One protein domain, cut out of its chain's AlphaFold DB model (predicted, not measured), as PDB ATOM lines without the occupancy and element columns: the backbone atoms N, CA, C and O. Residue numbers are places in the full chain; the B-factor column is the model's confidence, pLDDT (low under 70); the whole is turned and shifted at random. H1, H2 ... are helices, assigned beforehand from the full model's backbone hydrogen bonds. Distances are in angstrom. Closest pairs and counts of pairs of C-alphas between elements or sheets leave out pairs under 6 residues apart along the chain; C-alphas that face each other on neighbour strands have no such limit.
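Overview. This is residues 525 to 686 of the 896 residues of an uncharacterized protein of bacterium 1XD8-92 (UniProt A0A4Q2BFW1). This is a long, loose stack of helices: in its middle the long helix H1 and H3 run alongside each other in opposite ways, and H6 packs across H3. At one end of the long axis H7 and H8 form a helical hairpin, with H2 packed on H7 and the last part of H8 reaching back to H6; at the other end lie H4 and H5, and the link residues 599 to 604 stick out there. The printed part has 162 residues with eight named helices, H1 to H8 in order, and no named strand; its class is all helix. It is loose, with a radius of gyration of the C-alphas of 19.3 A, and elongated, spanning 62 by 36 by 29 A.

Along the chain. Find C-alpha 525 at (143.769, 86.171, 99.305); from there H1, residues 525 to 551, runs 39.6 A to C-alpha 551 at (129.386, 117.787, 118.256). Next come H2, residues 554 to 561, and H3, residues 569 to 585, 24.7 A long. Look then for H4 at residues 591 to 597, H5 at 605 to 619, and H6 at 623 to 639, 24.1 A long. H7 takes residues 645 to 657, and H8, residues 662 to 683, runs 31.6 A to C-alpha 683 at (145.493, 109.497, 111.353).

Arrangement. Start at H1, a hub together with H8. Its residues 532 to 544 touch H3, closest at the C-alphas of Ser 536 and Glu 574, 5.5 A apart, at a steep tilt of 40 degrees, opposite ways. H3 touches H6 at a steep tilt of 55 degrees, closest at the C-alphas of Leu 581 and His 633, 6.3 A. H1, H6 and H8 form a bundle, a group of helices running lengthwise, though H1 and H8 only just touch, with 3 pairs of C-alphas within 8 A. H6 touches H8 with residues 638 to 639 alone, closest at the C-alphas of Cys 638 and Leu 680, 6.0 A, at a shallow tilt of 14 degrees. The hairpin H7 and H8 has its closest C-alphas at Ser 648 and Glu 669, 5.0 A. H2 touches H7, with the C-alphas of Ile 560 and Arg 650 5.0 A apart, and touches H1 only at the corner. H4 is close to but not clearly touching H5, about perpendicular at 83 degrees; H1 and H5 are apart. Every O i to N i+4 pair is within hydrogen-bond range in H1 to H6 and H8; in H7, 8 of 9 are.

Size, cuts and confidence. The two C-alphas farthest apart, those of Asn 607 and Gly 659, are 61.8 A apart. The printed part has no cut and no long link. Mean pLDDT of the printed part is 85.4; look for values under 70 at residue 566, residues 598 to 607 and residues 685 to 686.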
ATOM      1  N   ASP A 525     144.715  85.360 100.065       90.81
ATOM      2  CA  ASP A 525     143.769  86.171  99.305       90.81
ATOM      3  C   ASP A 525     142.570  86.533 100.212       90.81
ATOM      4  O   ASP A 525     142.282  87.707 100.416       90.81
ATOM      5  N   PHE A 526     142.008  85.551 100.930       94.00
ATOM      6  CA  PHE A 526     140.976  85.778 101.955       94.00
ATOM      7  C   PHE A 526     141.484  86.609 103.147       94.00
ATOM      8  O   PHE A 526     140.775  87.453 103.680       94.00
ATOM      9  N   ARG A 527     142.752  86.437 103.545       95.00
ATOM     10  CA  ARG A 527     143.395  87.287 104.563       95.00
ATOM     11  C   ARG A 527     143.426  88.760 104.151       95.00
ATOM     12  O   ARG A 527     143.368  89.634 105.010       95.00
ATOM     13  N   TYR A 528     143.572  89.030 102.855       95.12
ATOM     14  CA  TYR A 528     143.500  90.382 102.315       95.12
ATOM     15  C   TYR A 528     142.067  90.925 102.364       95.12
ATOM     16  O   TYR A 528     141.896  92.044 102.836       95.12
ATOM     17  N   GLU A 529     141.064  90.129 101.979       95.31
ATOM     18  CA  GLU A 529     139.640  90.492 102.100       95.31
ATOM     19  C   GLU A 529     139.282  90.886 103.548       95.31
ATOM     20  O   GLU A 529     138.732  91.961 103.781       95.31
ATOM     21  N   CYS A 530     139.683  90.078 104.538       95.31
ATOM     22  CA  CYS A 530     139.505  90.405 105.958       95.31
ATOM     23  C   CYS A 530     140.260  91.686 106.360       95.31
ATOM     24  O   CYS A 530     139.676  92.570 106.978       95.31
ATOM     25  N   LEU A 531     141.534  91.842 105.971       95.25
ATOM     26  CA  LEU A 531     142.317  93.041 106.304       95.25
ATOM     27  C   LEU A 531     141.703  94.329 105.730       95.25
ATOM     28  O   LEU A 531     141.732  95.355 106.404       95.25
ATOM     29  N   VAL A 532     141.166  94.293 104.505       95.56
ATOM     30  CA  VAL A 532     140.501  95.443 103.866       95.56
ATOM     31  C   VAL A 532     139.344  95.945 104.727       95.56
ATOM     32  O   VAL A 532     139.257  97.147 104.990       95.56
ATOM     33  N   LYS A 533     138.491  95.038 105.208       94.44
ATOM     34  CA  LYS A 533     137.377  95.387 106.092       94.44
ATOM     35  C   LYS A 533     137.859  95.876 107.453       94.44
ATOM     36  O   LYS A 533     137.515  96.984 107.835       94.44
ATOM     37  N   MET A 534     138.752  95.135 108.116       94.06
ATOM     38  CA  MET A 534     139.323  95.508 109.421       94.06
ATOM     39  C   MET A 534     139.936  96.919 109.413       94.06
ATOM     40  O   MET A 534     139.775  97.684 110.361       94.06
ATOM     41  N   VAL A 535     140.630  97.292 108.332       93.38
ATOM     42  CA  VAL A 535     141.187  98.641 108.147       93.38
ATOM     43  C   VAL A 535     140.093  99.684 107.890       93.38
ATOM     44  O   VAL A 535     140.203 100.807 108.385       93.38
ATOM     45  N   SER A 536     139.044  99.329 107.144       93.00
ATOM     46  CA  SER A 536     137.896 100.206 106.881       93.00
ATOM     47  C   SER A 536     137.116 100.501 108.167       93.00
ATOM     48  O   SER A 536     136.884 101.671 108.473       93.00
ATOM     49  N   ASP A 537     136.831  99.472 108.968       90.81
ATOM     50  CA  ASP A 537     136.212  99.562 110.293       90.81
ATOM     51  C   ASP A 537     136.964 100.527 111.211       90.81
ATOM     52  O   ASP A 537     136.378 101.478 111.722       90.81
ATOM     53  N   VAL A 538     138.282 100.345 111.381       90.69
ATOM     54  CA  VAL A 538     139.088 101.207 112.265       90.69
ATOM     55  C   VAL A 538     139.007 102.683 111.852       90.69
ATOM     56  O   VAL A 538     138.937 103.564 112.710       90.69
ATOM     57  N   VAL A 539     138.972 102.977 110.549       89.69
ATOM     58  CA  VAL A 539     138.830 104.351 110.035       89.69
ATOM     59  C   VAL A 539     137.433 104.911 110.292       89.69
ATOM     60  O   VAL A 539     137.292 106.082 110.655       89.69
ATOM     61  N   VAL A 540     136.403 104.085 110.123       90.44
ATOM     62  CA  VAL A 540     135.003 104.452 110.343       90.44
ATOM     63  C   VAL A 540     134.729 104.700 111.831       90.44
ATOM     64  O   VAL A 540     134.169 105.746 112.164       90.44
ATOM     65  N   ILE A 541     135.205 103.828 112.727       88.06
ATOM     66  CA  ILE A 541     135.116 103.989 114.189       88.06
ATOM     67  C   ILE A 541     135.872 105.250 114.637       88.06
ATOM     68  O   ILE A 541     135.313 106.091 115.344       88.06
ATOM     69  N   TYR A 542     137.102 105.461 114.156       88.19
ATOM     70  CA  TYR A 542     137.878 106.671 114.459       88.19
ATOM     71  C   TYR A 542     137.137 107.962 114.063       88.19
ATOM     72  O   TYR A 542     137.104 108.934 114.825       88.19
ATOM     73  N   LEU A 543     136.508 107.989 112.882       89.25
ATOM     74  CA  LEU A 543     135.710 109.133 112.436       89.25
ATOM     75  C   LEU A 543     134.415 109.307 113.241       89.25
ATOM     76  O   LEU A 543     134.052 110.447 113.541       89.25
ATOM     77  N   TYR A 544     133.743 108.211 113.601       89.06
ATOM     78  CA  TYR A 544     132.555 108.205 114.456       89.06
ATOM     79  C   TYR A 544     132.855 108.865 115.807       89.06
ATOM     80  O   TYR A 544     132.191 109.832 116.194       89.06
ATOM     81  N   GLU A 545     133.910 108.411 116.490       87.38
ATOM     82  CA  GLU A 545     134.327 108.949 117.786       87.38
ATOM     83  C   GLU A 545     134.684 110.433 117.702       87.38
ATOM     84  O   GLU A 545     134.177 111.240 118.485       87.38
ATOM     85  N   LYS A 546     135.518 110.828 116.725       89.19
ATOM     86  CA  LYS A 546     135.931 112.231 116.562       89.19
ATOM     87  C   LYS A 546     134.754 113.151 116.251       89.19
ATOM     88  O   LYS A 546     134.712 114.275 116.757       89.19
ATOM     89  N   LEU A 547     133.787 112.690 115.457       91.00
ATOM     90  CA  LEU A 547     132.586 113.460 115.144       91.00
ATOM     91  C   LEU A 547     131.662 113.599 116.364       91.00
ATOM     92  O   LEU A 547     131.165 114.697 116.627       91.00
ATOM     93  N   SER A 548     131.478 112.521 117.131       88.19
ATOM     94  CA  SER A 548     130.695 112.520 118.371       88.19
ATOM     95  C   SER A 548     131.309 113.455 119.426       88.19
ATOM     96  O   SER A 548     130.636 114.360 119.935       88.19
ATOM     97  N   GLU A 549     132.625 113.346 119.657       88.69
ATOM     98  CA  GLU A 549     133.400 114.213 120.560       88.69
ATOM     99  C   GLU A 549     133.313 115.699 120.157       88.69
ATOM    100  O   GLU A 549     133.267 116.590 121.015       88.69
ATOM    101  N   TYR A 550     133.285 115.981 118.850       90.62
ATOM    102  CA  TYR A 550     133.210 117.337 118.312       90.62
ATOM    103  C   TYR A 550     131.830 117.983 118.498       90.62
ATOM    104  O   TYR A 550     131.764 119.157 118.876       90.62
ATOM    105  N   LEU A 551     130.746 117.243 118.238       88.75
ATOM    106  CA  LEU A 551     129.386 117.787 118.256       88.75
ATOM    107  C   LEU A 551     128.770 117.858 119.655       88.75
ATOM    108  O   LEU A 551     128.152 118.871 119.983       88.75
ATOM    109  N   LYS A 552     128.964 116.827 120.490       79.94
ATOM    110  CA  LYS A 552     128.467 116.732 121.884       79.94
ATOM    111  C   LYS A 552     126.944 116.811 122.081       79.94
ATOM    112  O   LYS A 552     126.489 116.790 123.222       79.94
ATOM    113  N   ASP A 553     126.176 116.908 121.002       86.56
ATOM    114  CA  ASP A 553     124.717 116.955 120.985       86.56
ATOM    115  C   ASP A 553     124.199 115.796 120.126       86.56
ATOM    116  O   ASP A 553     124.496 115.717 118.933       86.56
ATOM    117  N   GLU A 554     123.457 114.873 120.741       84.50
ATOM    118  CA  GLU A 554     122.966 113.662 120.065       84.50
ATOM    119  C   GLU A 554     121.946 113.982 118.963       84.50
ATOM    120  O   GLU A 554     121.910 113.290 117.948       84.50
ATOM    121  N   GLU A 555     121.128 115.030 119.122       85.38
ATOM    122  CA  GLU A 555     120.159 115.436 118.093       85.38
ATOM    123  C   GLU A 555     120.893 115.915 116.832       85.38
ATOM    124  O   GLU A 555     120.593 115.464 115.727       85.38
ATOM    125  N   HIS A 556     121.910 116.767 117.003       89.44
ATOM    126  CA  HIS A 556     122.802 117.214 115.932       89.44
ATOM    127  C   HIS A 556     123.511 116.033 115.262       89.44
ATOM    128  O   HIS A 556     123.454 115.895 114.040       89.44
ATOM    129  N   TYR A 557     124.148 115.169 116.052       88.38
ATOM    130  CA  TYR A 557     124.900 114.023 115.545       88.38
ATOM    131  C   TYR A 557     124.033 113.093 114.684       88.38
ATOM    132  O   TYR A 557     124.396 112.767 113.548       88.38
ATOM    133  N   ASN A 558     122.857 112.719 115.194       86.25
ATOM    134  CA  ASN A 558     121.922 111.846 114.491       86.25
ATOM    135  C   ASN A 558     121.381 112.508 113.214       86.25
ATOM    136  O   ASN A 558     121.338 111.869 112.167       86.25
ATOM    137  N   GLU A 559     121.040 113.801 113.240       87.00
ATOM    138  CA  GLU A 559     120.570 114.519 112.044       87.00
ATOM    139  C   GLU A 559     121.617 114.582 110.922       87.00
ATOM    140  O   GLU A 559     121.255 114.508 109.743       87.00
ATOM    141  N   ILE A 560     122.915 114.702 111.231       88.69
ATOM    142  CA  ILE A 560     123.937 114.766 110.173       88.69
ATOM    143  C   ILE A 560     124.412 113.401 109.662       88.69
ATOM    144  O   ILE A 560     124.936 113.332 108.552       88.69
ATOM    145  N   THR A 561     124.200 112.331 110.431       88.12
ATOM    146  CA  THR A 561     124.521 110.942 110.047       88.12
ATOM    147  C   THR A 561     123.320 110.180 109.469       88.12
ATOM    148  O   THR A 561     123.496 109.121 108.871       88.12
ATOM    149  N   HIS A 562     122.100 110.713 109.582       84.44
ATOM    150  CA  HIS A 562     120.885 110.092 109.052       84.44
ATOM    151  C   HIS A 562     120.845 110.034 107.513       84.44
ATOM    152  O   HIS A 562     120.931 111.069 106.847       84.44
ATOM    153  N   LEU A 563     120.608 108.838 106.957       84.00
ATOM    154  CA  LEU A 563     120.317 108.616 105.536       84.00
ATOM    155  C   LEU A 563     118.805 108.637 105.255       84.00
ATOM    156  O   LEU A 563     118.029 108.011 105.973       84.00
ATOM    157  N   GLU A 564     118.396 109.276 104.153       75.88
ATOM    158  CA  GLU A 564     116.976 109.440 103.772       75.88
ATOM    159  C   GLU A 564     116.246 108.105 103.514       75.88
ATOM    160  O   GLU A 564     115.038 108.018 103.730       75.88
ATOM    161  N   ASP A 565     116.981 107.060 103.116       78.06
ATOM    162  CA  ASP A 565     116.455 105.708 102.866       78.06
ATOM    163  C   ASP A 565     116.445 104.802 104.122       78.06
ATOM    164  O   ASP A 565     116.020 103.650 104.051       78.06
ATOM    165  N   GLY A 566     116.880 105.308 105.287       66.50
ATOM    166  CA  GLY A 566     116.782 104.613 106.580       66.50
ATOM    167  C   GLY A 566     117.938 103.672 106.957       66.50
ATOM    168  O   GLY A 566     117.773 102.887 107.888       66.50
ATOM    169  N   GLY A 567     119.079 103.736 106.263       75.06
ATOM    170  CA  GLY A 567     120.310 102.993 106.598       75.06
ATOM    171  C   GLY A 567     121.325 103.785 107.442       75.06
ATOM    172  O   GLY A 567     121.109 104.960 107.752       75.06
ATOM    173  N   SER A 568     122.459 103.156 107.772       83.62
ATOM    174  CA  SER A 568     123.581 103.789 108.485       83.62
ATOM    175  C   SER A 568     124.532 104.506 107.518       83.62
ATOM    176  O   SER A 568     125.013 103.911 106.556       83.62
ATOM    177  N   TYR A 569     124.862 105.778 107.777       89.31
ATOM    178  CA  TYR A 569     125.918 106.476 107.023       89.31
ATOM    179  C   TYR A 569     127.282 105.779 107.155       89.31
ATOM    180  O   TYR A 569     128.061 105.764 106.204       89.31
ATOM    181  N   TRP A 570     127.559 105.196 108.322       89.69
ATOM    182  CA  TRP A 570     128.845 104.574 108.628       89.69
ATOM    183  C   TRP A 570     129.069 103.299 107.812       89.69
ATOM    184  O   TRP A 570     130.138 103.151 107.234       89.69
ATOM    185  N   GLU A 571     128.031 102.478 107.645       88.12
ATOM    186  CA  GLU A 571     128.017 101.310 106.747       88.12
ATOM    187  C   GLU A 571     128.257 101.717 105.279       88.12
ATOM    188  O   GLU A 571     129.005 101.069 104.550       88.12
ATOM    189  N   VAL A 572     127.671 102.833 104.823       89.88
ATOM    190  CA  VAL A 572     127.911 103.349 103.460       89.88
ATOM    191  C   VAL A 572     129.350 103.850 103.288       89.88
ATOM    192  O   VAL A 572     129.944 103.641 102.231       89.88
ATOM    193  N   LEU A 573     129.921 104.493 104.312       91.12
ATOM    194  CA  LEU A 573     131.310 104.955 104.300       91.12
ATOM    195  C   LEU A 573     132.303 103.783 104.301       91.12
ATOM    196  O   LEU A 573     133.252 103.797 103.523       91.12
ATOM    197  N   GLU A 574     132.065 102.774 105.138       91.62
ATOM    198  CA  GLU A 574     132.831 101.526 105.199       91.62
ATOM    199  C   GLU A 574     132.875 100.848 103.821       91.62
ATOM    200  O   GLU A 574     133.953 100.654 103.260       91.62
ATOM    201  N   ASN A 575     131.707 100.606 103.214       92.00
ATOM    202  CA  ASN A 575     131.587  99.988 101.892       92.00
ATOM    203  C   ASN A 575     132.306 100.780 100.780       92.00
ATOM    204  O   ASN A 575     132.878 100.177  99.871       92.00
ATOM    205  N   GLU A 576     132.298 102.116 100.829       93.00
ATOM    206  CA  GLU A 576     133.037 102.961  99.879       93.00
ATOM    207  C   GLU A 576     134.562 102.825 100.065       93.00
ATOM    208  O   GLU A 576     135.293 102.749  99.076       93.00
ATOM    209  N   ILE A 577     135.055 102.746 101.310       93.56
ATOM    210  CA  ILE A 577     136.485 102.531 101.595       93.56
ATOM    211  C   ILE A 577     136.914 101.131 101.131       93.56
ATOM    212  O   ILE A 577     137.911 101.022 100.413       93.56
ATOM    213  N   VAL A 578     136.137 100.087 101.449       94.81
ATOM    214  CA  VAL A 578     136.363  98.701 100.995       94.81
ATOM    215  C   VAL A 578     136.484  98.645  99.468       94.81
ATOM    216  O   VAL A 578     137.518  98.224  98.948       94.81
ATOM    217  N   GLN A 579     135.491  99.166  98.737       95.00
ATOM    218  CA  GLN A 579     135.486  99.153  97.267       95.00
ATOM    219  C   GLN A 579     136.675  99.911  96.657       95.00
ATOM    220  O   GLN A 579     137.193  99.511  95.608       95.00
ATOM    221  N   GLN A 580     137.131 101.002  97.284       94.38
ATOM    222  CA  GLN A 580     138.317 101.728  96.827       94.38
ATOM    223  C   GLN A 580     139.620 100.968  97.121       94.38
ATOM    224  O   GLN A 580     140.485 100.923  96.245       94.38
ATOM    225  N   LEU A 581     139.764 100.335  98.292       94.00
ATOM    226  CA  LEU A 581     140.932  99.509  98.635       94.00
ATOM    227  C   LEU A 581     141.064  98.293  97.701       94.00
ATOM    228  O   LEU A 581     142.154  98.032  97.185       94.00
ATOM    229  N   GLU A 582     139.958  97.597  97.427       94.19
ATOM    230  CA  GLU A 582     139.891  96.507  96.443       94.19
ATOM    231  C   GLU A 582     140.275  96.997  95.042       94.19
ATOM    232  O   GLU A 582     141.153  96.425  94.388       94.19
ATOM    233  N   SER A 583     139.686  98.119  94.613       92.25
ATOM    234  CA  SER A 583     139.987  98.740  93.321       92.25
ATOM    235  C   SER A 583     141.465  99.110  93.179       92.25
ATOM    236  O   SER A 583     142.051  98.862  92.128       92.25
ATOM    237  N   TYR A 584     142.099  99.682  94.208       91.88
ATOM    238  CA  TYR A 584     143.514 100.051  94.139       91.88
ATOM    239  C   TYR A 584     144.438  98.833  94.056       91.88
ATOM    240  O   TYR A 584     145.371  98.848  93.249       91.88
ATOM    241  N   MET A 585     144.156  97.757  94.796       90.12
ATOM    242  CA  MET A 585     144.913  96.503  94.694       90.12
ATOM    243  C   MET A 585     144.779  95.872  93.303       90.12
ATOM    244  O   MET A 585     145.777  95.501  92.686       90.12
ATOM    245  N   GLU A 586     143.564  95.862  92.752       88.50
ATOM    246  CA  GLU A 586     143.292  95.491  91.361       88.50
ATOM    247  C   GLU A 586     144.026  96.356  90.321       88.50
ATOM    248  O   GLU A 586     144.054  95.999  89.139       88.50
ATOM    249  N   TRP A 587     144.506  97.548  90.681       89.31
ATOM    250  CA  TRP A 587     145.144  98.480  89.748       89.31
ATOM    251  C   TRP A 587     146.673  98.418  89.791       89.31
ATOM    252  O   TRP A 587     147.299  98.894  88.846       89.31
ATOM    253  N   GLU A 588     147.289  97.779  90.792       87.62
ATOM    254  CA  GLU A 588     148.755  97.705  90.928       87.62
ATOM    255  C   GLU A 588     149.477  97.020  89.754       87.62
ATOM    256  O   GLU A 588     150.630  97.349  89.465       87.62
ATOM    257  N   ASP A 589     148.817  96.104  89.038       82.50
ATOM    258  CA  ASP A 589     149.377  95.444  87.849       82.50
ATOM    259  C   ASP A 589     149.086  96.190  86.524       82.50
ATOM    260  O   ASP A 589     149.669  95.871  85.471       82.50
ATOM    261  N   LYS A 590     148.219  97.215  86.567       85.19
ATOM    262  CA  LYS A 590     147.697  97.936  85.398       85.19
ATOM    263  C   LYS A 590     148.652  99.057  84.991       85.19
ATOM    264  O   LYS A 590     148.959  99.966  85.757       85.19
ATOM    265  N   ASP A 591     149.060  99.047  83.722       78.12
ATOM    266  CA  ASP A 591     150.083  99.945  83.159       78.12
ATOM    267  C   ASP A 591     149.900 101.426  83.517       78.12
ATOM    268  O   ASP A 591     150.832 102.067  83.994       78.12
ATOM    269  N   LYS A 592     148.681 101.950  83.351       76.62
ATOM    270  CA  LYS A 592     148.339 103.356  83.634       76.62
ATOM    271  C   LYS A 592     148.503 103.745  85.105       76.62
ATOM    272  O   LYS A 592     148.649 104.924  85.409       76.62
ATOM    273  N   PHE A 593     148.409 102.778  86.013       77.88
ATOM    274  CA  PHE A 593     148.558 103.002  87.443       77.88
ATOM    275  C   PHE A 593     150.037 103.025  87.830       77.88
ATOM    276  O   PHE A 593     150.491 103.953  88.495       77.88
ATOM    277  N   ILE A 594     150.815 102.086  87.288       76.56
ATOM    278  CA  ILE A 594     152.277 102.054  87.407       76.56
ATOM    279  C   ILE A 594     152.891 103.346  86.833       76.56
ATOM    280  O   ILE A 594     153.734 103.966  87.475       76.56
ATOM    281  N   GLU A 595     152.408 103.825  85.683       71.56
ATOM    282  CA  GLU A 595     152.806 105.114  85.084       71.56
ATOM    283  C   GLU A 595     152.500 106.339  85.967       71.56
ATOM    284  O   GLU A 595     153.168 107.362  85.832       71.56
ATOM    285  N   LYS A 596     151.505 106.248  86.863       71.38
ATOM    286  CA  LYS A 596     151.161 107.285  87.852       71.38
ATOM    287  C   LYS A 596     151.989 107.150  89.143       71.38
ATOM    288  O   LYS A 596     152.219 108.148  89.818       71.38
ATOM    289  N   ARG A 597     152.419 105.927  89.482       70.81
ATOM    290  CA  ARG A 597     153.227 105.571  90.666       70.81
ATOM    291  C   ARG A 597     154.714 105.922  90.489       70.81
ATOM    292  O   ARG A 597     155.349 106.334  91.455       70.81
ATOM    293  N   PHE A 598     155.262 105.785  89.279       69.19
ATOM    294  CA  PHE A 598     156.671 106.076  88.969       69.19
ATOM    295  C   PHE A 598     156.817 107.343  88.108       69.19
ATOM    296  O   PHE A 598     156.499 107.348  86.915       69.19
ATOM    297  N   ASP A 599     157.328 108.413  88.726       58.38
ATOM    298  CA  ASP A 599     157.445 109.743  88.113       58.38
ATOM    299  C   ASP A 599     158.360 109.762  86.867       58.38
ATOM    300  O   ASP A 599     159.239 108.909  86.678       58.38
ATOM    301  N   SER A 600     158.123 110.724  85.971       54.12
ATOM    302  CA  SER A 600     158.540 110.652  84.566       54.12
ATOM    303  C   SER A 600     160.036 110.788  84.286       54.12
ATOM    304  O   SER A 600     160.451 110.450  83.177       54.12
ATOM    305  N   ASP A 601     160.827 111.219  85.268       54.62
ATOM    306  CA  ASP A 601     162.254 111.537  85.110       54.62
ATOM    307  C   ASP A 601     163.210 110.424  85.594       54.62
ATOM    308  O   ASP A 601     164.432 110.595  85.573       54.62
ATOM    309  N   SER A 602     162.694 109.263  86.019       55.16
ATOM    310  CA  SER A 602     163.536 108.125  86.424       55.16
ATOM    311  C   SER A 602     164.100 107.353  85.217       55.16
ATOM    312  O   SER A 602     163.377 106.916  84.321       55.16
ATOM    313  N   LEU A 603     165.427 107.180  85.201       44.75
ATOM    314  CA  LEU A 603     166.224 106.718  84.051       44.75
ATOM    315  C   LEU A 603     166.070 105.230  83.664       44.75
ATOM    316  O   LEU A 603     166.762 104.790  82.749       44.75
ATOM    317  N   ASP A 604     165.182 104.469  84.312       57.94
ATOM    318  CA  ASP A 604     165.014 103.025  84.067       57.94
ATOM    319  C   ASP A 604     163.542 102.554  84.087       57.94
ATOM    320  O   ASP A 604     163.143 101.594  84.750       57.94
ATOM    321  N   ARG A 605     162.694 103.292  83.359       58.19
ATOM    322  CA  ARG A 605     161.230 103.112  83.325       58.19
ATOM    323  C   ARG A 605     160.750 101.717  82.907       58.19
ATOM    324  O   ARG A 605     159.690 101.294  83.358       58.19
ATOM    325  N   GLU A 606     161.471 101.027  82.025       58.56
ATOM    326  CA  GLU A 606     161.020  99.749  81.454       58.56
ATOM    327  C   GLU A 606     161.362  98.569  82.377       58.56
ATOM    328  O   GLU A 606     160.455  97.831  82.770       58.56
ATOM    329  N   ASN A 607     162.613  98.479  82.854       66.38
ATOM    330  CA  ASN A 607     163.011  97.474  83.845       66.38
ATOM    331  C   ASN A 607     162.273  97.673  85.178       66.38
ATOM    332  O   ASN A 607     161.804  96.702  85.768       66.38
ATOM    333  N   GLY A 608     162.099  98.921  85.636       70.50
ATOM    334  CA  GLY A 608     161.342  99.230  86.854       70.50
ATOM    335  C   GLY A 608     159.862  98.828  86.766       70.50
ATOM    336  O   GLY A 608     159.312  98.290  87.729       70.50
ATOM    337  N   ARG A 609     159.227  99.014  85.597       74.06
ATOM    338  CA  ARG A 609     157.840  98.584  85.336       74.06
ATOM    339  C   ARG A 609     157.706  97.060  85.338       74.06
ATOM    340  O   ARG A 609     156.766  96.545  85.940       74.06
ATOM    341  N   GLU A 610     158.612  96.340  84.677       77.88
ATOM    342  CA  GLU A 610     158.592  94.870  84.657       77.88
ATOM    343  C   GLU A 610     158.904  94.284  86.045       77.88
ATOM    344  O   GLU A 610     158.204  93.380  86.508       77.88
ATOM    345  N   TYR A 611     159.871  94.868  86.759       80.38
ATOM    346  CA  TYR A 611     160.191  94.530  88.145       80.38
ATOM    347  C   TYR A 611     158.991  94.719  89.081       80.38
ATOM    348  O   TYR A 611     158.669  93.795  89.829       80.38
ATOM    349  N   TRP A 612     158.290  95.863  89.025       83.88
ATOM    350  CA  TRP A 612     157.111  96.102  89.868       83.88
ATOM    351  C   TRP A 612     156.008  95.079  89.598       83.88
ATOM    352  O   TRP A 612     155.535  94.443  90.535       83.88
ATOM    353  N   LYS A 613     155.661  94.837  88.324       84.50
ATOM    354  CA  LYS A 613     154.660  93.820  87.958       84.50
ATOM    355  C   LYS A 613     155.023  92.435  88.472       84.50
ATOM    356  O   LYS A 613     154.184  91.763  89.066       84.50
ATOM    357  N   LYS A 614     156.274  92.018  88.270       83.50
ATOM    358  CA  LYS A 614     156.774  90.734  88.765       83.50
ATOM    359  C   LYS A 614     156.678  90.660  90.291       83.50
ATOM    360  O   LYS A 614     156.195  89.660  90.818       83.50
ATOM    361  N   ARG A 615     157.069  91.727  90.996       83.81
ATOM    362  CA  ARG A 615     157.033  91.804  92.461       83.81
ATOM    363  C   ARG A 615     155.601  91.780  93.009       83.81
ATOM    364  O   ARG A 615     155.355  91.054  93.962       83.81
ATOM    365  N   ILE A 616     154.655  92.491  92.394       87.50
ATOM    366  CA  ILE A 616     153.227  92.442  92.757       87.50
ATOM    367  C   ILE A 616     152.648  91.046  92.505       87.50
ATOM    368  O   ILE A 616     152.024  90.480  93.399       87.50
ATOM    369  N   HIS A 617     152.916  90.442  91.345       84.19
ATOM    370  CA  HIS A 617     152.409  89.107  91.018       84.19
ATOM    371  C   HIS A 617     152.946  88.007  91.954       84.19
ATOM    372  O   HIS A 617     152.213  87.089  92.310       84.19
ATOM    373  N   GLN A 618     154.213  88.101  92.374       80.94
ATOM    374  CA  GLN A 618     154.837  87.129  93.282       80.94
ATOM    375  C   GLN A 618     154.529  87.393  94.767       80.94
ATOM    376  O   GLN A 618     154.377  86.444  95.537       80.94
ATOM    377  N   TYR A 619     154.448  88.664  95.184       84.69
ATOM    378  CA  TYR A 619     154.489  89.061  96.597       84.69
ATOM    379  C   TYR A 619     153.352  89.988  97.053       84.69
ATOM    380  O   TYR A 619     153.315  90.305  98.236       84.69
ATOM    381  N   GLY A 620     152.408  90.401  96.200       84.00
ATOM    382  CA  GLY A 620     151.355  91.375  96.551       84.00
ATOM    383  C   GLY A 620     150.583  91.044  97.837       84.00
ATOM    384  O   GLY A 620     150.383  91.916  98.675       84.00
ATOM    385  N   TYR A 621     150.243  89.766  98.041       87.94
ATOM    386  CA  TYR A 621     149.526  89.262  99.226       87.94
ATOM    387  C   TYR A 621     150.445  88.752 100.365       87.94
ATOM    388  O   TYR A 621     149.979  88.164 101.350       87.94
ATOM    389  N   HIS A 622     151.768  88.923 100.250       87.94
ATOM    390  CA  HIS A 622     152.704  88.678 101.355       87.94
ATOM    391  C   HIS A 622     152.646  89.835 102.359       87.94
ATOM    392  O   HIS A 622     152.449  90.979 101.968       87.94
ATOM    393  N   SER A 623     152.836  89.543 103.651       88.50
ATOM    394  CA  SER A 623     152.579  90.492 104.745       88.50
ATOM    395  C   SER A 623     153.292  91.841 104.596       88.50
ATOM    396  O   SER A 623     152.633  92.867 104.707       88.50
ATOM    397  N   ASP A 624     154.588  91.857 104.272       86.81
ATOM    398  CA  ASP A 624     155.375  93.101 104.218       86.81
ATOM    399  C   ASP A 624     154.970  94.003 103.044       86.81
ATOM    400  O   ASP A 624     154.839  95.221 103.185       86.81
ATOM    401  N   MET A 625     154.718  93.398 101.878       88.62
ATOM    402  CA  MET A 625     154.214  94.109 100.703       88.62
ATOM    403  C   MET A 625     152.786  94.597 100.938       88.62
ATOM    404  O   MET A 625     152.485  95.755 100.668       88.62
ATOM    405  N   LEU A 626     151.921  93.739 101.482       91.19
ATOM    406  CA  LEU A 626     150.525  94.067 101.723       91.19
ATOM    407  C   LEU A 626     150.378  95.195 102.754       91.19
ATOM    408  O   LEU A 626     149.636  96.138 102.505       91.19
ATOM    409  N   LYS A 627     151.139  95.166 103.857       91.50
ATOM    410  CA  LYS A 627     151.211  96.266 104.834       91.50
ATOM    411  C   LYS A 627     151.565  97.596 104.159       91.50
ATOM    412  O   LYS A 627     150.920  98.611 104.414       91.50
ATOM    413  N   LYS A 628     152.566  97.587 103.269       89.06
ATOM    414  CA  LYS A 628     152.979  98.776 102.515       89.06
ATOM    415  C   LYS A 628     151.883  99.269 101.561       89.06
ATOM    416  O   LYS A 628     151.569 100.455 101.581       89.06
ATOM    417  N   LEU A 629     151.321  98.380 100.739       90.56
ATOM    418  CA  LEU A 629     150.281  98.730  99.767       90.56
ATOM    419  C   LEU A 629     149.028  99.264 100.465       90.56
ATOM    420  O   LEU A 629     148.547 100.329 100.100       90.56
ATOM    421  N   MET A 630     148.569  98.588 101.523       92.19
ATOM    422  CA  MET A 630     147.403  98.992 102.310       92.19
ATOM    423  C   MET A 630     147.556 100.411 102.870       92.19
ATOM    424  O   MET A 630     146.637 101.219 102.766       92.19
ATOM    425  N   LEU A 631     148.738 100.755 103.396       90.69
ATOM    426  CA  LEU A 631     149.020 102.105 103.885       90.69
ATOM    427  C   LEU A 631     149.012 103.150 102.762       90.69
ATOM    428  O   LEU A 631     148.429 104.221 102.928       90.69
ATOM    429  N   GLU A 632     149.665 102.860 101.633       89.44
ATOM    430  CA  GLU A 632     149.700 103.756 100.469       89.44
ATOM    431  C   GLU A 632     148.287 104.005  99.916       89.44
ATOM    432  O   GLU A 632     147.911 105.157  99.693       89.44
ATOM    433  N   HIS A 633     147.492 102.942  99.757       91.50
ATOM    434  CA  HIS A 633     146.112 102.994  99.270       91.50
ATOM    435  C   HIS A 633     145.219 103.780 100.229       91.50
ATOM    436  O   HIS A 633     144.517 104.694  99.798       91.50
ATOM    437  N   LEU A 634     145.309 103.507 101.531       91.06
ATOM    438  CA  LEU A 634     144.519 104.210 102.537       91.06
ATOM    439  C   LEU A 634     144.850 105.707 102.596       91.06
ATOM    440  O   LEU A 634     143.945 106.538 102.657       91.06
ATOM    441  N   CYS A 635     146.130 106.077 102.494       88.69
ATOM    442  CA  CYS A 635     146.536 107.482 102.429       88.69
ATOM    443  C   CYS A 635     145.991 108.199 101.181       88.69
ATOM    444  O   CYS A 635     145.735 109.403 101.238       88.69
ATOM    445  N   TRP A 636     145.798 107.494 100.060       88.50
ATOM    446  CA  TRP A 636     145.142 108.059  98.875       88.50
ATOM    447  C   TRP A 636     143.643 108.280  99.101       88.50
ATOM    448  O   TRP A 636     143.166 109.381  98.825       88.50
ATOM    449  N   ILE A 637     142.934 107.295  99.665       89.81
ATOM    450  CA  ILE A 637     141.497 107.385  99.991       89.81
ATOM    451  C   ILE A 637     141.240 108.542 100.964       89.81
ATOM    452  O   ILE A 637     140.443 109.436 100.680       89.81
ATOM    453  N   CYS A 638     141.982 108.591 102.074       84.94
ATOM    454  CA  CYS A 638     141.871 109.637 103.095       84.94
ATOM    455  C   CYS A 638     142.210 111.048 102.572       84.94
ATOM    456  O   CYS A 638     141.780 112.046 103.155       84.94
ATOM    457  N   GLY A 639     142.956 111.147 101.465       82.31
ATOM    458  CA  GLY A 639     143.242 112.400 100.766       82.31
ATOM    459  C   GLY A 639     142.120 112.886  99.834       82.31
ATOM    460  O   GLY A 639     142.135 114.050  99.419       82.31
ATOM    461  N   GLU A 640     141.136 112.049  99.490       82.81
ATOM    462  CA  GLU A 640     140.011 112.456  98.645       82.81
ATOM    463  C   GLU A 640     138.921 113.166  99.459       82.81
ATOM    464  O   GLU A 640     138.219 112.563 100.260       82.81
ATOM    465  N   ARG A 641     138.637 114.439  99.159       73.00
ATOM    466  CA  ARG A 641     137.534 115.184  99.812       73.00
ATOM    467  C   ARG A 641     136.141 114.553  99.677       73.00
ATOM    468  O   ARG A 641     135.207 115.016 100.323       73.00
ATOM    469  N   LYS A 642     135.961 113.556  98.802       80.75
ATOM    470  CA  LYS A 642     134.654 112.940  98.534       80.75
ATOM    471  C   LYS A 642     134.152 112.082  99.692       80.75
ATOM    472  O   LYS A 642     132.968 112.187  99.999       80.75
ATOM    473  N   ILE A 643     135.028 111.300 100.331       81.06
ATOM    474  CA  ILE A 643     134.644 110.314 101.360       81.06
ATOM    475  C   ILE A 643     133.905 110.941 102.551       81.06
ATOM    476  O   ILE A 643     132.990 110.335 103.087       81.06
ATOM    477  N   TYR A 644     134.206 112.193 102.912       81.00
ATOM    478  CA  TYR A 644     133.529 112.916 103.999       81.00
ATOM    479  C   TYR A 644     132.651 114.094 103.524       81.00
ATOM    480  O   TYR A 644     132.143 114.874 104.335       81.00
ATOM    481  N   ALA A 645     132.408 114.221 102.212       86.19
ATOM    482  CA  ALA A 645     131.591 115.297 101.636       86.19
ATOM    483  C   ALA A 645     130.085 115.181 101.939       86.19
ATOM    484  O   ALA A 645     129.328 116.101 101.617       86.19
ATOM    485  N   TYR A 646     129.627 114.051 102.484       90.19
ATOM    486  CA  TYR A 646     128.245 113.882 102.934       90.19
ATOM    487  C   TYR A 646     127.998 114.649 104.240       90.19
ATOM    488  O   TYR A 646     127.126 115.519 104.284       90.19
ATOM    489  N   LEU A 647     128.830 114.400 105.258       91.00
ATOM    490  CA  LEU A 647     128.730 115.012 106.586       91.00
ATOM    491  C   LEU A 647     128.778 116.544 106.525       91.00
ATOM    492  O   LEU A 647     127.930 117.209 107.114       91.00
ATOM    493  N   SER A 648     129.706 117.124 105.754       89.06
ATOM    494  CA  SER A 648     129.804 118.586 105.606       89.06
ATOM    495  C   SER A 648     128.563 119.208 104.943       89.06
ATOM    496  O   SER A 648     128.109 120.278 105.352       89.06
ATOM    497  N   LYS A 649     127.939 118.520 103.979       90.94
ATOM    498  CA  LYS A 649     126.678 118.972 103.363       90.94
ATOM    499  C   LYS A 649     125.479 118.816 104.295       90.94
ATOM    500  O   LYS A 649     124.609 119.688 104.295       90.94
ATOM    501  N   ARG A 650     125.412 117.738 105.082       91.75
ATOM    502  CA  ARG A 650     124.363 117.566 106.098       91.75
ATOM    503  C   ARG A 650     124.484 118.620 107.198       91.75
ATOM    504  O   ARG A 650     123.470 119.207 107.559       91.75
ATOM    505  N   GLU A 651     125.701 118.960 107.622       92.75
ATOM    506  CA  GLU A 651     125.976 120.081 108.530       92.75
ATOM    507  C   GLU A 651     125.407 121.401 107.992       92.75
ATOM    508  O   GLU A 651     124.659 122.085 108.690       92.75
ATOM    509  N   TYR A 652     125.667 121.736 106.723       92.12
ATOM    510  CA  TYR A 652     125.082 122.924 106.090       92.12
ATOM    511  C   TYR A 652     123.542 122.941 106.171       92.12
ATOM    512  O   TYR A 652     122.945 123.972 106.493       92.12
ATOM    513  N   ILE A 653     122.891 121.803 105.906       91.31
ATOM    514  CA  ILE A 653     121.426 121.660 105.938       91.31
ATOM    515  C   ILE A 653     120.886 121.782 107.372       91.31
ATOM    516  O   ILE A 653     119.926 122.523 107.600       91.31
ATOM    517  N   TYR A 654     121.520 121.124 108.344       91.19
ATOM    518  CA  TYR A 654     121.154 121.195 109.761       91.19
ATOM    519  C   TYR A 654     121.279 122.624 110.309       91.19
ATOM    520  O   TYR A 654     120.369 123.145 110.956       91.19
ATOM    521  N   GLN A 655     122.361 123.332 109.982       92.06
ATOM    522  CA  GLN A 655     122.543 124.710 110.437       92.06
ATOM    523  C   GLN A 655     121.502 125.676 109.840       92.06
ATOM    524  O   GLN A 655     121.071 126.614 110.519       92.06
ATOM    525  N   LEU A 656     121.032 125.427 108.611       90.81
ATOM    526  CA  LEU A 656     119.878 126.135 108.046       90.81
ATOM    527  C   LEU A 656     118.563 125.787 108.766       90.81
ATOM    528  O   LEU A 656     117.768 126.693 109.018       90.81
ATOM    529  N   SER A 657     118.324 124.517 109.121       89.31
ATOM    530  CA  SER A 657     117.091 124.101 109.815       89.31
ATOM    531  C   SER A 657     116.998 124.678 111.235       89.31
ATOM    532  O   SER A 657     115.916 125.079 111.667       89.31
ATOM    533  N   LYS A 658     118.140 124.856 111.915       90.00
ATOM    534  CA  LYS A 658     118.262 125.591 113.189       90.00
ATOM    535  C   LYS A 658     118.241 127.127 113.036       90.00
ATOM    536  O   LYS A 658     118.396 127.846 114.021       90.00
ATOM    537  N   GLY A 659     118.008 127.649 111.827       86.94
ATOM    538  CA  GLY A 659     117.711 129.064 111.577       86.94
ATOM    539  C   GLY A 659     118.917 129.989 111.377       86.94
ATOM    540  O   GLY A 659     118.744 131.211 111.424       86.94
ATOM    541  N   LYS A 660     120.128 129.462 111.143       91.31
ATOM    542  CA  LYS A 660     121.285 130.293 110.759       91.31
ATOM    543  C   LYS A 660     121.140 130.824 109.328       91.31
ATOM    544  O   LYS A 660     120.472 130.235 108.481       91.31
ATOM    545  N   SER A 661     121.798 131.947 109.033       90.62
ATOM    546  CA  SER A 661     121.859 132.474 107.666       90.62
ATOM    547  C   SER A 661     122.746 131.603 106.765       90.62
ATOM    548  O   SER A 661     123.651 130.917 107.238       90.62
ATOM    549  N   GLY A 662     122.544 131.670 105.444       87.81
ATOM    550  CA  GLY A 662     123.324 130.871 104.489       87.81
ATOM    551  C   GLY A 662     124.838 131.131 104.511       87.81
ATOM    552  O   GLY A 662     125.607 130.236 104.179       87.81
ATOM    553  N   GLU A 663     125.292 132.318 104.931       88.75
ATOM    554  CA  GLU A 663     126.726 132.583 105.143       88.75
ATOM    555  C   GLU A 663     127.252 131.929 106.426       88.75
ATOM    556  O   GLU A 663     128.360 131.397 106.433       88.75
ATOM    557  N   GLN A 664     126.452 131.926 107.497       87.62
ATOM    558  CA  GLN A 664     126.802 131.279 108.763       87.62
ATOM    559  C   GLN A 664     126.851 129.755 108.605       87.62
ATOM    560  O   GLN A 664     127.843 129.145 108.990       87.62
ATOM    561  N   ALA A 665     125.848 129.160 107.951       88.44
ATOM    562  CA  ALA A 665     125.806 127.725 107.674       88.44
ATOM    563  C   ALA A 665     127.002 127.256 106.816       88.44
ATOM    564  O   ALA A 665     127.619 126.249 107.146       88.44
ATOM    565  N   ARG A 666     127.417 128.017 105.785       90.81
ATOM    566  CA  ARG A 666     128.664 127.735 105.028       90.81
ATOM    567  C   ARG A 666     129.933 127.897 105.866       90.81
ATOM    568  O   ARG A 666     130.967 127.303 105.563       90.81
ATOM    569  N   GLY A 667     129.893 128.764 106.875       90.56
ATOM    570  CA  GLY A 667     130.985 128.932 107.827       90.56
ATOM    571  C   GLY A 667     131.191 127.681 108.680       90.56
ATOM    572  O   GLY A 667     132.333 127.292 108.907       90.56
ATOM    573  N   ASP A 668     130.099 127.047 109.103       89.75
ATOM    574  CA  ASP A 668     130.123 125.832 109.920       89.75
ATOM    575  C   ASP A 668     130.382 124.566 109.074       89.75
ATOM    576  O   ASP A 668     131.254 123.783 109.441       89.75
ATOM    577  N   GLU A 669     129.798 124.455 107.871       92.38
ATOM    578  CA  GLU A 669     130.153 123.457 106.833       92.38
ATOM    579  C   GLU A 669     131.674 123.363 106.632       92.38
ATOM    580  O   GLU A 669     132.265 122.292 106.761       92.38
ATOM    581  N   ARG A 670     132.334 124.505 106.383       90.75
ATOM    582  CA  ARG A 670     133.792 124.562 106.192       90.75
ATOM    583  C   ARG A 670     134.584 124.253 107.456       90.75
ATOM    584  O   ARG A 670     135.726 123.821 107.351       90.75
ATOM    585  N   ARG A 671     134.050 124.526 108.650       92.00
ATOM    586  CA  ARG A 671     134.725 124.145 109.903       92.00
ATOM    587  C   ARG A 671     134.718 122.635 110.061       92.00
ATOM    588  O   ARG A 671     135.767 122.083 110.375       92.00
ATOM    589  N   LEU A 672     133.583 121.992 109.793       92.12
ATOM    590  CA  LEU A 672     133.486 120.541 109.828       92.12
ATOM    591  C   LEU A 672     134.350 119.899 108.728       92.12
ATOM    592  O   LEU A 672     135.134 119.016 109.046       92.12
ATOM    593  N   GLU A 673     134.308 120.398 107.484       90.88
ATOM    594  CA  GLU A 673     135.180 119.935 106.383       90.88
ATOM    595  C   GLU A 673     136.669 120.020 106.766       90.88
ATOM    596  O   GLU A 673     137.387 119.030 106.659       90.88
ATOM    597  N   ASN A 674     137.125 121.167 107.288       90.06
ATOM    598  CA  ASN A 674     138.515 121.342 107.724       90.06
ATOM    599  C   ASN A 674     138.888 120.441 108.916       90.06
ATOM    600  O   ASN A 674     140.046 120.049 109.026       90.06
ATOM    601  N   ASN A 675     137.951 120.140 109.822       92.00
ATOM    602  CA  ASN A 675     138.201 119.241 110.950       92.00
ATOM    603  C   ASN A 675     138.276 117.778 110.500       92.00
ATOM    604  O   ASN A 675     139.192 117.087 110.922       92.00
ATOM    605  N   LEU A 676     137.391 117.337 109.602       90.69
ATOM    606  CA  LEU A 676     137.426 116.000 108.996       90.69
ATOM    607  C   LEU A 676     138.722 115.786 108.198       90.69
ATOM    608  O   LEU A 676     139.424 114.801 108.421       90.69
ATOM    609  N   GLU A 677     139.096 116.750 107.344       88.38
ATOM    610  CA  GLU A 677     140.378 116.748 106.623       88.38
ATOM    611  C   GLU A 677     141.555 116.696 107.612       88.38
ATOM    612  O   GLU A 677     142.493 115.921 107.430       88.38
ATOM    613  N   LYS A 678     141.490 117.461 108.712       87.69
ATOM    614  CA  LYS A 678     142.516 117.456 109.760       87.69
ATOM    615  C   LYS A 678     142.613 116.106 110.488       87.69
ATOM    616  O   LYS A 678     143.732 115.635 110.653       87.69
ATOM    617  N   TRP A 679     141.508 115.498 110.921       89.50
ATOM    618  CA  TRP A 679     141.521 114.223 111.655       89.50
ATOM    619  C   TRP A 679     142.071 113.087 110.789       89.50
ATOM    620  O   TRP A 679     142.930 112.334 111.238       89.50
ATOM    621  N   LEU A 680     141.670 113.015 109.518       87.50
ATOM    622  CA  LEU A 680     142.217 112.034 108.576       87.50
ATOM    623  C   LEU A 680     143.696 112.281 108.265       87.50
ATOM    624  O   LEU A 680     144.470 111.329 108.185       87.50
ATOM    625  N   LEU A 681     144.120 113.545 108.153       82.19
ATOM    626  CA  LEU A 681     145.538 113.890 108.050       82.19
ATOM    627  C   LEU A 681     146.318 113.566 109.330       82.19
ATOM    628  O   LEU A 681     147.495 113.246 109.227       82.19
ATOM    629  N   GLU A 682     145.717 113.657 110.518       82.31
ATOM    630  CA  GLU A 682     146.337 113.245 111.784       82.31
ATOM    631  C   GLU A 682     146.480 111.716 111.849       82.31
ATOM    632  O   GLU A 682     147.575 111.236 112.129       82.31
ATOM    633  N   PHE A 683     145.447 110.960 111.467       83.56
ATOM    634  CA  PHE A 683     145.493 109.497 111.353       83.56
ATOM    635  C   PHE A 683     146.523 109.007 110.314       83.56
ATOM    636  O   PHE A 683     147.279 108.072 110.573       83.56
ATOM    637  N   CYS A 684     146.621 109.670 109.157       81.31
ATOM    638  CA  CYS A 684     147.544 109.302 108.073       81.31
ATOM    639  C   CYS A 684     148.952 109.923 108.190       81.31
ATOM    640  O   CYS A 684     149.787 109.728 107.304       81.31
ATOM    641  N   ARG A 685     149.254 110.707 109.237       68.50
ATOM    642  CA  ARG A 685     150.543 111.413 109.362       68.50
ATOM    643  C   ARG A 685     151.663 110.484 109.821       68.50
ATOM    644  O   ARG A 685     151.917 110.316 111.009       68.50
ATOM    645  N   VAL A 686     152.388 109.936 108.851       54.84
ATOM    646  CA  VAL A 686     153.577 109.115 109.097       54.84
ATOM    647  C   VAL A 686     154.770 109.969 109.538       54.84
ATOM    648  O   VAL A 686     155.134 110.957 108.899       54.84
TER     649      VAL A 686